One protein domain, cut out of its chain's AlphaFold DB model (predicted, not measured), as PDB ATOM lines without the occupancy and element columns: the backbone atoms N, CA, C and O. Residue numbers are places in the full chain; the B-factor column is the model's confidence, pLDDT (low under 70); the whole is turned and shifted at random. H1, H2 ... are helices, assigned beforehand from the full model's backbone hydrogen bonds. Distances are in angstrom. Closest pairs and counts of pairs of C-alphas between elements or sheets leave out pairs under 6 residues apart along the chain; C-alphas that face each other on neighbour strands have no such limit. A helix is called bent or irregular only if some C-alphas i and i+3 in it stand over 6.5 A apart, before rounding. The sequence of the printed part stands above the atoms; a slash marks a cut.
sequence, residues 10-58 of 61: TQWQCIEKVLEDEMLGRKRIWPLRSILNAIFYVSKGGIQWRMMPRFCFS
ATOM      1  N   THR A  10     -10.813  17.967  -8.813       92.12
ATOM      2  CA  THR A  10     -12.147  18.112  -9.408       92.12
ATOM      3  C   THR A  10     -13.190  17.202  -8.758       92.12
ATOM      4  O   THR A  10     -14.301  17.642  -8.481       92.12
ATOM      5  N   GLN A  11     -12.845  15.942  -8.473       91.56
ATOM      6  CA  GLN A  11     -13.736  15.019  -7.765       91.56
ATOM      7  C   GLN A  11     -13.947  15.458  -6.317       91.56
ATOM      8  O   GLN A  11     -15.070  15.414  -5.814       91.56
ATOM      9  N   TRP A  12     -12.879  15.922  -5.663       91.56
ATOM     10  CA  TRP A  12     -12.938  16.453  -4.307       91.56
ATOM     11  C   TRP A  12     -13.885  17.653  -4.209       91.56
ATOM     12  O   TRP A  12     -14.757  17.647  -3.348       91.56
ATOM     13  N   GLN A  13     -13.806  18.615  -5.132       91.12
ATOM     14  CA  GLN A  13     -14.683  19.796  -5.159       91.12
ATOM     15  C   GLN A  13     -16.178  19.459  -5.253       91.12
ATOM     16  O   GLN A  13     -17.016  20.204  -4.746       91.12
ATOM     17  N   CYS A  14     -16.539  18.358  -5.913       90.62
ATOM     18  CA  CYS A  14     -17.928  17.903  -5.964       90.62
ATOM     19  C   CYS A  14     -18.381  17.310  -4.625       90.62
ATOM     20  O   CYS A  14     -19.504  17.558  -4.194       90.62
ATOM     21  N   ILE A  15     -17.511  16.539  -3.971       89.38
ATOM     22  CA  ILE A  15     -17.808  15.844  -2.713       89.38
ATOM     23  C   ILE A  15     -17.811  16.811  -1.523       89.38
ATOM     24  O   ILE A  15     -18.668  16.714  -0.647       89.38
ATOM     25  N   GLU A  16     -16.877  17.759  -1.505       87.69
ATOM     26  CA  GLU A  16     -16.720  18.766  -0.452       87.69
ATOM     27  C   GLU A  16     -17.999  19.579  -0.238       87.69
ATOM     28  O   GLU A  16     -18.375  19.840   0.897       87.69
ATOM     29  N   LYS A  17     -18.728  19.888  -1.317       86.25
ATOM     30  CA  LYS A  17     -20.010  20.606  -1.252       86.25
ATOM     31  C   LYS A  17     -21.122  19.832  -0.549       86.25
ATOM     32  O   LYS A  17     -22.081  20.440  -0.100       86.25
ATOM     33  N   VAL A  18     -21.032  18.504  -0.514       85.81
ATOM     34  CA  VAL A  18     -22.036  17.634   0.118       85.81
ATOM     35  C   VAL A  18     -21.673  17.359   1.578       85.81
ATOM     36  O   VAL A  18     -22.545  17.162   2.418       85.81
ATOM     37  N   LEU A  19     -20.376  17.328   1.888       79.19
ATOM     38  CA  LEU A  19     -19.862  17.088   3.230       79.19
ATOM     39  C   LEU A  19     -19.722  18.417   3.978       79.19
ATOM     40  O   LEU A  19     -18.614  18.901   4.196       79.19
ATOM     41  N   GLU A  20     -20.845  18.995   4.392       68.69
ATOM     42  CA  GLU A  20     -20.833  20.172   5.262       68.69
ATOM     43  C   GLU A  20     -20.179  19.834   6.620       68.69
ATOM     44  O   GLU A  20     -20.486  18.823   7.266       68.69
ATOM     45  N   ASP A  21     -19.229  20.668   7.059       64.88
ATOM     46  CA  ASP A  21     -18.449  20.440   8.288       64.88
ATOM     47  C   ASP A  21     -19.309  20.570   9.562       64.88
ATOM     48  O   ASP A  21     -18.974  19.996  10.599       64.88
ATOM     49  N   GLU A  22     -20.464  21.235   9.457       62.50
ATOM     50  CA  GLU A  22     -21.397  21.502  10.559       62.50
ATOM     51  C   GLU A  22     -22.030  20.237  11.161       62.50
ATOM     52  O   GLU A  22     -22.503  20.256  12.298       62.50
ATOM     53  N   MET A  23     -21.994  19.103  10.452       59.44
ATOM     54  CA  MET A  23     -22.651  17.868  10.898       59.44
ATOM     55  C   MET A  23     -21.938  17.133  12.045       59.44
ATOM     56  O   MET A  23     -22.500  16.188  12.601       59.44
ATOM     57  N   LEU A  24     -20.709  17.511  12.416       63.16
ATOM     58  CA  LEU A  24     -19.974  16.842  13.493       63.16
ATOM     59  C   LEU A  24     -19.605  17.810  14.611       63.16
ATOM     60  O   LEU A  24     -18.601  18.509  14.556       63.16
ATOM     61  N   GLY A  25     -20.362  17.735  15.711       71.75
ATOM     62  CA  GLY A  25     -20.089  18.466  16.957       71.75
ATOM     63  C   GLY A  25     -18.708  18.201  17.582       71.75
ATOM     64  O   GLY A  25     -18.332  18.851  18.554       71.75
ATOM     65  N   ARG A  26     -17.916  17.275  17.024       77.44
ATOM     66  CA  ARG A  26     -16.504  17.075  17.357       77.44
ATOM     67  C   ARG A  26     -15.628  17.574  16.209       77.44
ATOM     68  O   ARG A  26     -15.655  17.001  15.122       77.44
ATOM     69  N   LYS A  27     -14.764  18.555  16.502       76.06
ATOM     70  CA  LYS A  27     -13.727  19.006  15.563       76.06
ATOM     71  C   LYS A  27     -12.881  17.822  15.098       76.06
ATOM     72  O   LYS A  27     -12.306  17.091  15.910       76.06
ATOM     73  N   ARG A  28     -12.812  17.637  13.782       79.38
ATOM     74  CA  ARG A  28     -11.982  16.608  13.157       79.38
ATOM     75  C   ARG A  28     -10.511  17.009  13.271       79.38
ATOM     76  O   ARG A  28     -10.149  18.151  13.020       79.38
ATOM     77  N   ILE A  29      -9.669  16.046  13.637       87.12
ATOM     78  CA  ILE A  29      -8.204  16.208  13.654       87.12
ATOM     79  C   ILE A  29      -7.635  16.005  12.240       87.12
ATOM     80  O   ILE A  29      -6.628  16.602  11.876       87.12
ATOM     81  N   TRP A  30      -8.302  15.174  11.433       87.44
ATOM     82  CA  TRP A  30      -7.876  14.813  10.085       87.44
ATOM     83  C   TRP A  30      -8.763  15.473   9.023       87.44
ATOM     84  O   TRP A  30      -9.985  15.498   9.195       87.44
ATOM     85  N   PRO A  31      -8.189  15.948   7.903       87.69
ATOM     86  CA  PRO A  31      -8.970  16.493   6.799       87.69
ATOM     87  C   PRO A  31      -9.811  15.396   6.131       87.69
ATOM     88  O   PRO A  31      -9.329  14.284   5.896       87.69
ATOM     89  N   LEU A  32     -11.059  15.723   5.781       87.81
ATOM     90  CA  LEU A  32     -12.019  14.795   5.164       87.81
ATOM     91  C   LEU A  32     -11.470  14.135   3.893       87.81
ATOM     92  O   LEU A  32     -11.659  12.935   3.698       87.81
ATOM     93  N   ARG A  33     -10.718  14.883   3.078       90.12
ATOM     94  CA  ARG A  33     -10.073  14.355   1.871       90.12
ATOM     95  C   ARG A  33      -9.154  13.176   2.172       90.12
ATOM     96  O   ARG A  33      -9.211  12.171   1.474       90.12
ATOM     97  N   SER A  34      -8.359  13.259   3.238       88.94
ATOM     98  CA  SER A  34      -7.462  12.167   3.635       88.94
ATOM     99  C   SER A  34      -8.230  10.934   4.109       88.94
ATOM    100  O   SER A  34      -7.817   9.812   3.824       88.94
ATOM    101  N   ILE A  35      -9.360  11.130   4.793       89.50
ATOM    102  CA  ILE A  35     -10.233  10.032   5.229       89.50
ATOM    103  C   ILE A  35     -10.842   9.333   4.009       89.50
ATOM    104  O   ILE A  35     -10.784   8.110   3.914       89.50
ATOM    105  N   LEU A  36     -11.380  10.090   3.050       90.81
ATOM    106  CA  LEU A  36     -11.960   9.510   1.839       90.81
ATOM    107  C   LEU A  36     -10.917   8.807   0.976       90.81
ATOM    108  O   LEU A  36     -11.177   7.706   0.506       90.81
ATOM    109  N   ASN A  37      -9.731   9.391   0.819       91.06
ATOM    110  CA  ASN A  37      -8.616   8.737   0.138       91.06
ATOM    111  C   ASN A  37      -8.281   7.381   0.787       91.06
ATOM    112  O   ASN A  37      -8.120   6.386   0.084       91.06
ATOM    113  N   ALA A  38      -8.266   7.307   2.124       89.38
ATOM    114  CA  ALA A  38      -8.068   6.048   2.842       89.38
ATOM    115  C   ALA A  38      -9.216   5.045   2.611       89.38
ATOM    116  O   ALA A  38      -8.959   3.866   2.370       89.38
ATOM    117  N   ILE A  39     -10.476   5.493   2.626       90.69
ATOM    118  CA  ILE A  39     -11.631   4.631   2.322       90.69
ATOM    119  C   ILE A  39     -11.548   4.108   0.885       90.69
ATOM    120  O   ILE A  39     -11.748   2.916   0.663       90.69
ATOM    121  N   PHE A  40     -11.217   4.953  -0.092       89.56
ATOM    122  CA  PHE A  40     -11.079   4.536  -1.488       89.56
ATOM    123  C   PHE A  40      -9.901   3.598  -1.706       89.56
ATOM    124  O   PHE A  40     -10.028   2.648  -2.476       89.56
ATOM    125  N   TYR A  41      -8.799   3.797  -0.988       87.12
ATOM    126  CA  TYR A  41      -7.684   2.858  -0.973       87.12
ATOM    127  C   TYR A  41      -8.123   1.453  -0.529       87.12
ATOM    128  O   TYR A  41      -7.790   0.456  -1.178       87.12
ATOM    129  N   VAL A  42      -8.934   1.363   0.528       89.69
ATOM    130  CA  VAL A  42      -9.497   0.082   0.983       89.69
ATOM    131  C   VAL A  42     -10.530  -0.447  -0.015       89.69
ATOM    132  O   VAL A  42     -10.470  -1.609  -0.399       89.69
ATOM    133  N   SER A  43     -11.452   0.393  -0.484       88.94
ATOM    134  CA  SER A  43     -12.582  -0.014  -1.325       88.94
ATOM    135  C   SER A  43     -12.167  -0.473  -2.725       88.94
ATOM    136  O   SER A  43     -12.723  -1.439  -3.240       88.94
ATOM    137  N   LYS A  44     -11.184   0.186  -3.351       82.81
ATOM    138  CA  LYS A  44     -10.780  -0.108  -4.736       82.81
ATOM    139  C   LYS A  44     -10.000  -1.408  -4.888       82.81
ATOM    140  O   LYS A  44     -10.047  -1.997  -5.962       82.81
ATOM    141  N   GLY A  45      -9.281  -1.841  -3.856       71.50
ATOM    142  CA  GLY A  45      -8.390  -2.996  -3.982       71.50
ATOM    143  C   GLY A  45      -8.304  -3.905  -2.764       71.50
ATOM    144  O   GLY A  45      -7.616  -4.919  -2.828       71.50
ATOM    145  N   GLY A  46      -8.962  -3.580  -1.654       82.44
ATOM    146  CA  GLY A  46      -8.846  -4.366  -0.427       82.44
ATOM    147  C   GLY A  46      -7.445  -4.300   0.178       82.44
ATOM    148  O   GLY A  46      -6.950  -5.314   0.652       82.44
ATOM    149  N   ILE A  47      -6.808  -3.117   0.164       81.38
ATOM    150  CA  ILE A  47      -5.466  -2.890   0.741       81.38
ATOM    151  C   ILE A  47      -4.369  -3.595  -0.085       81.38
ATOM    152  O   ILE A  47      -3.581  -4.399   0.409       81.38
ATOM    153  N   GLN A  48      -4.304  -3.308  -1.389       84.19
ATOM    154  CA  GLN A  48      -3.270  -3.902  -2.244       84.19
ATOM    155  C   GLN A  48      -1.914  -3.250  -1.993       84.19
ATOM    156  O   GLN A  48      -1.720  -2.067  -2.268       84.19
ATOM    157  N   TRP A  49      -0.928  -4.067  -1.634       82.56
ATOM    158  CA  TRP A  49       0.476  -3.666  -1.501       82.56
ATOM    159  C   TRP A  49       1.029  -2.946  -2.739       82.56
ATOM    160  O   TRP A  49       1.855  -2.051  -2.618       82.56
ATOM    161  N   ARG A  50       0.539  -3.275  -3.940       81.00
ATOM    162  CA  ARG A  50       0.955  -2.619  -5.194       81.00
ATOM    163  C   ARG A  50       0.538  -1.151  -5.295       81.00
ATOM    164  O   ARG A  50       1.133  -0.412  -6.071       81.00
ATOM    165  N   MET A  51      -0.487  -0.747  -4.550       80.62
ATOM    166  CA  MET A  51      -0.926   0.644  -4.483       80.62
ATOM    167  C   MET A  51      -0.140   1.444  -3.442       80.62
ATOM    168  O   MET A  51      -0.209   2.670  -3.470       80.62
ATOM    169  N   MET A  52       0.620   0.792  -2.549       81.75
ATOM    170  CA  MET A  52       1.476   1.516  -1.615       81.75
ATOM    171  C   MET A  52       2.559   2.291  -2.372       81.75
ATOM    172  O   MET A  52       3.130   1.809  -3.356       81.75
ATOM    173  N   PRO A  53       2.874   3.505  -1.912       76.69
ATOM    174  CA  PRO A  53       3.867   4.330  -2.560       76.69
ATOM    175  C   PRO A  53       5.267   3.717  -2.436       76.69
ATOM    176  O   PRO A  53       5.658   3.166  -1.408       76.69
ATOM    177  N   ARG A  54       6.046   3.842  -3.515       76.62
ATOM    178  CA  ARG A  54       7.316   3.122  -3.705       76.62
ATOM    179  C   ARG A  54       8.370   3.388  -2.624       76.62
ATOM    180  O   ARG A  54       9.198   2.519  -2.385       76.62
ATOM    181  N   PHE A  55       8.331   4.539  -1.949       72.75
ATOM    182  CA  PHE A  55       9.275   4.838  -0.866       72.75
ATOM    183  C   PHE A  55       9.091   3.908   0.348       72.75
ATOM    184  O   PHE A  55      10.067   3.646   1.040       72.75
ATOM    185  N   CYS A  56       7.889   3.363   0.593       61.97
ATOM    186  CA  CYS A  56       7.666   2.406   1.685       61.97
ATOM    187  C   CYS A  56       8.417   1.088   1.466       61.97
ATOM    188  O   CYS A  56       8.764   0.418   2.432       61.97
ATOM    189  N   PHE A  57       8.676   0.725   0.210       65.69
ATOM    190  CA  PHE A  57       9.432  -0.476  -0.146       65.69
ATOM    191  C   PHE A  57      10.928  -0.205  -0.320       65.69
ATOM    192  O   PHE A  57      11.684  -1.123  -0.613       65.69
ATOM    193  N   SER A  58      11.377   1.039  -0.121       61.31
ATOM    194  CA  SER A  58      12.791   1.408  -0.191       61.31
ATOM    195  C   SER A  58      13.503   1.134   1.139       61.31
ATOM    196  O   SER A  58      14.211   1.991   1.663       61.31
TER     197      SER A  58
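What this domain is: This is residues 10 to 58 of the 61 residues of an uncharacterized protein of Pontibacter actiniarum (UniProt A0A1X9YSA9). A single longer helix, H2, forms the middle of an open, stretched-out chain with no packed core: H1 is near the first part of H2 at a steep angle, and the little helix H3 lies well off beyond the last residues of H2. Between H1 and H2 the chain makes a wide loop, of which residues 22 to 31 stick out on their own. The printed part has 49 residues with three named helices, in the order H1, H2, H3, and no named strand; the class is all helix. The whole is loose, with a radius of gyration of the C-alphas of 13.9 A, and elongated, spanning 40 by 22 by 18 A.

Where its parts are: The longest helix is H2, residues 32 to 45, 20.3 A from first to last C-alpha; it begins at C-alpha 32 at (-12.019, 14.795, 5.164) and ends at C-alpha 45 at (-8.390, -2.996, -3.982). Before it in the chain comes H1, residues 10 to 16, which is 10.1 A long and begins at C-alpha 10 at (-12.147, 18.112, -9.408). After H2 comes H3, residues 54 to 57, four residues and 5.5 A long, ending at C-alpha 57 at (9.432, -0.476, -0.146).

How they stand to each other: H2 touches no helix. H1 and H2 are close but not clearly touching, with 1 pair of C-alphas within 8 A: their closest C-alphas, those of Trp 12 and Arg 33, are 7.1 A apart. The two helices stand at a steep tilt of 64 degrees and run opposite ways, with their centres 13.8 A apart. H3 is apart from H2, and H1 and H3 are apart too. In H1 every pair of O i and N i+4 is within hydrogen-bond range, and in H2 9 of 10 are; H3 is too short for such a pair, but its one pair of O i and N i+3 is within range. No helix is bent.

The domain as a whole: The two C-alphas farthest apart are those of Glu 22 and Ser 58, at 41.1 A. From the first to the last printed C-alpha, Thr 10 to Ser 58, it is 31.4 A. The printed part has no cut. The link from H1 to H2 is long, with 15 residues, 17 to 31, whose C-alphas lie 8 to 20 A from the mean of all C-alphas; residues 22 to 31 stand free. The link from H2 to H3 is short, with 8 residues. The mean pLDDT of the printed part is 81.4, and the model's confidence is low, under 70, at residues 20 to 24 and 56 to 58.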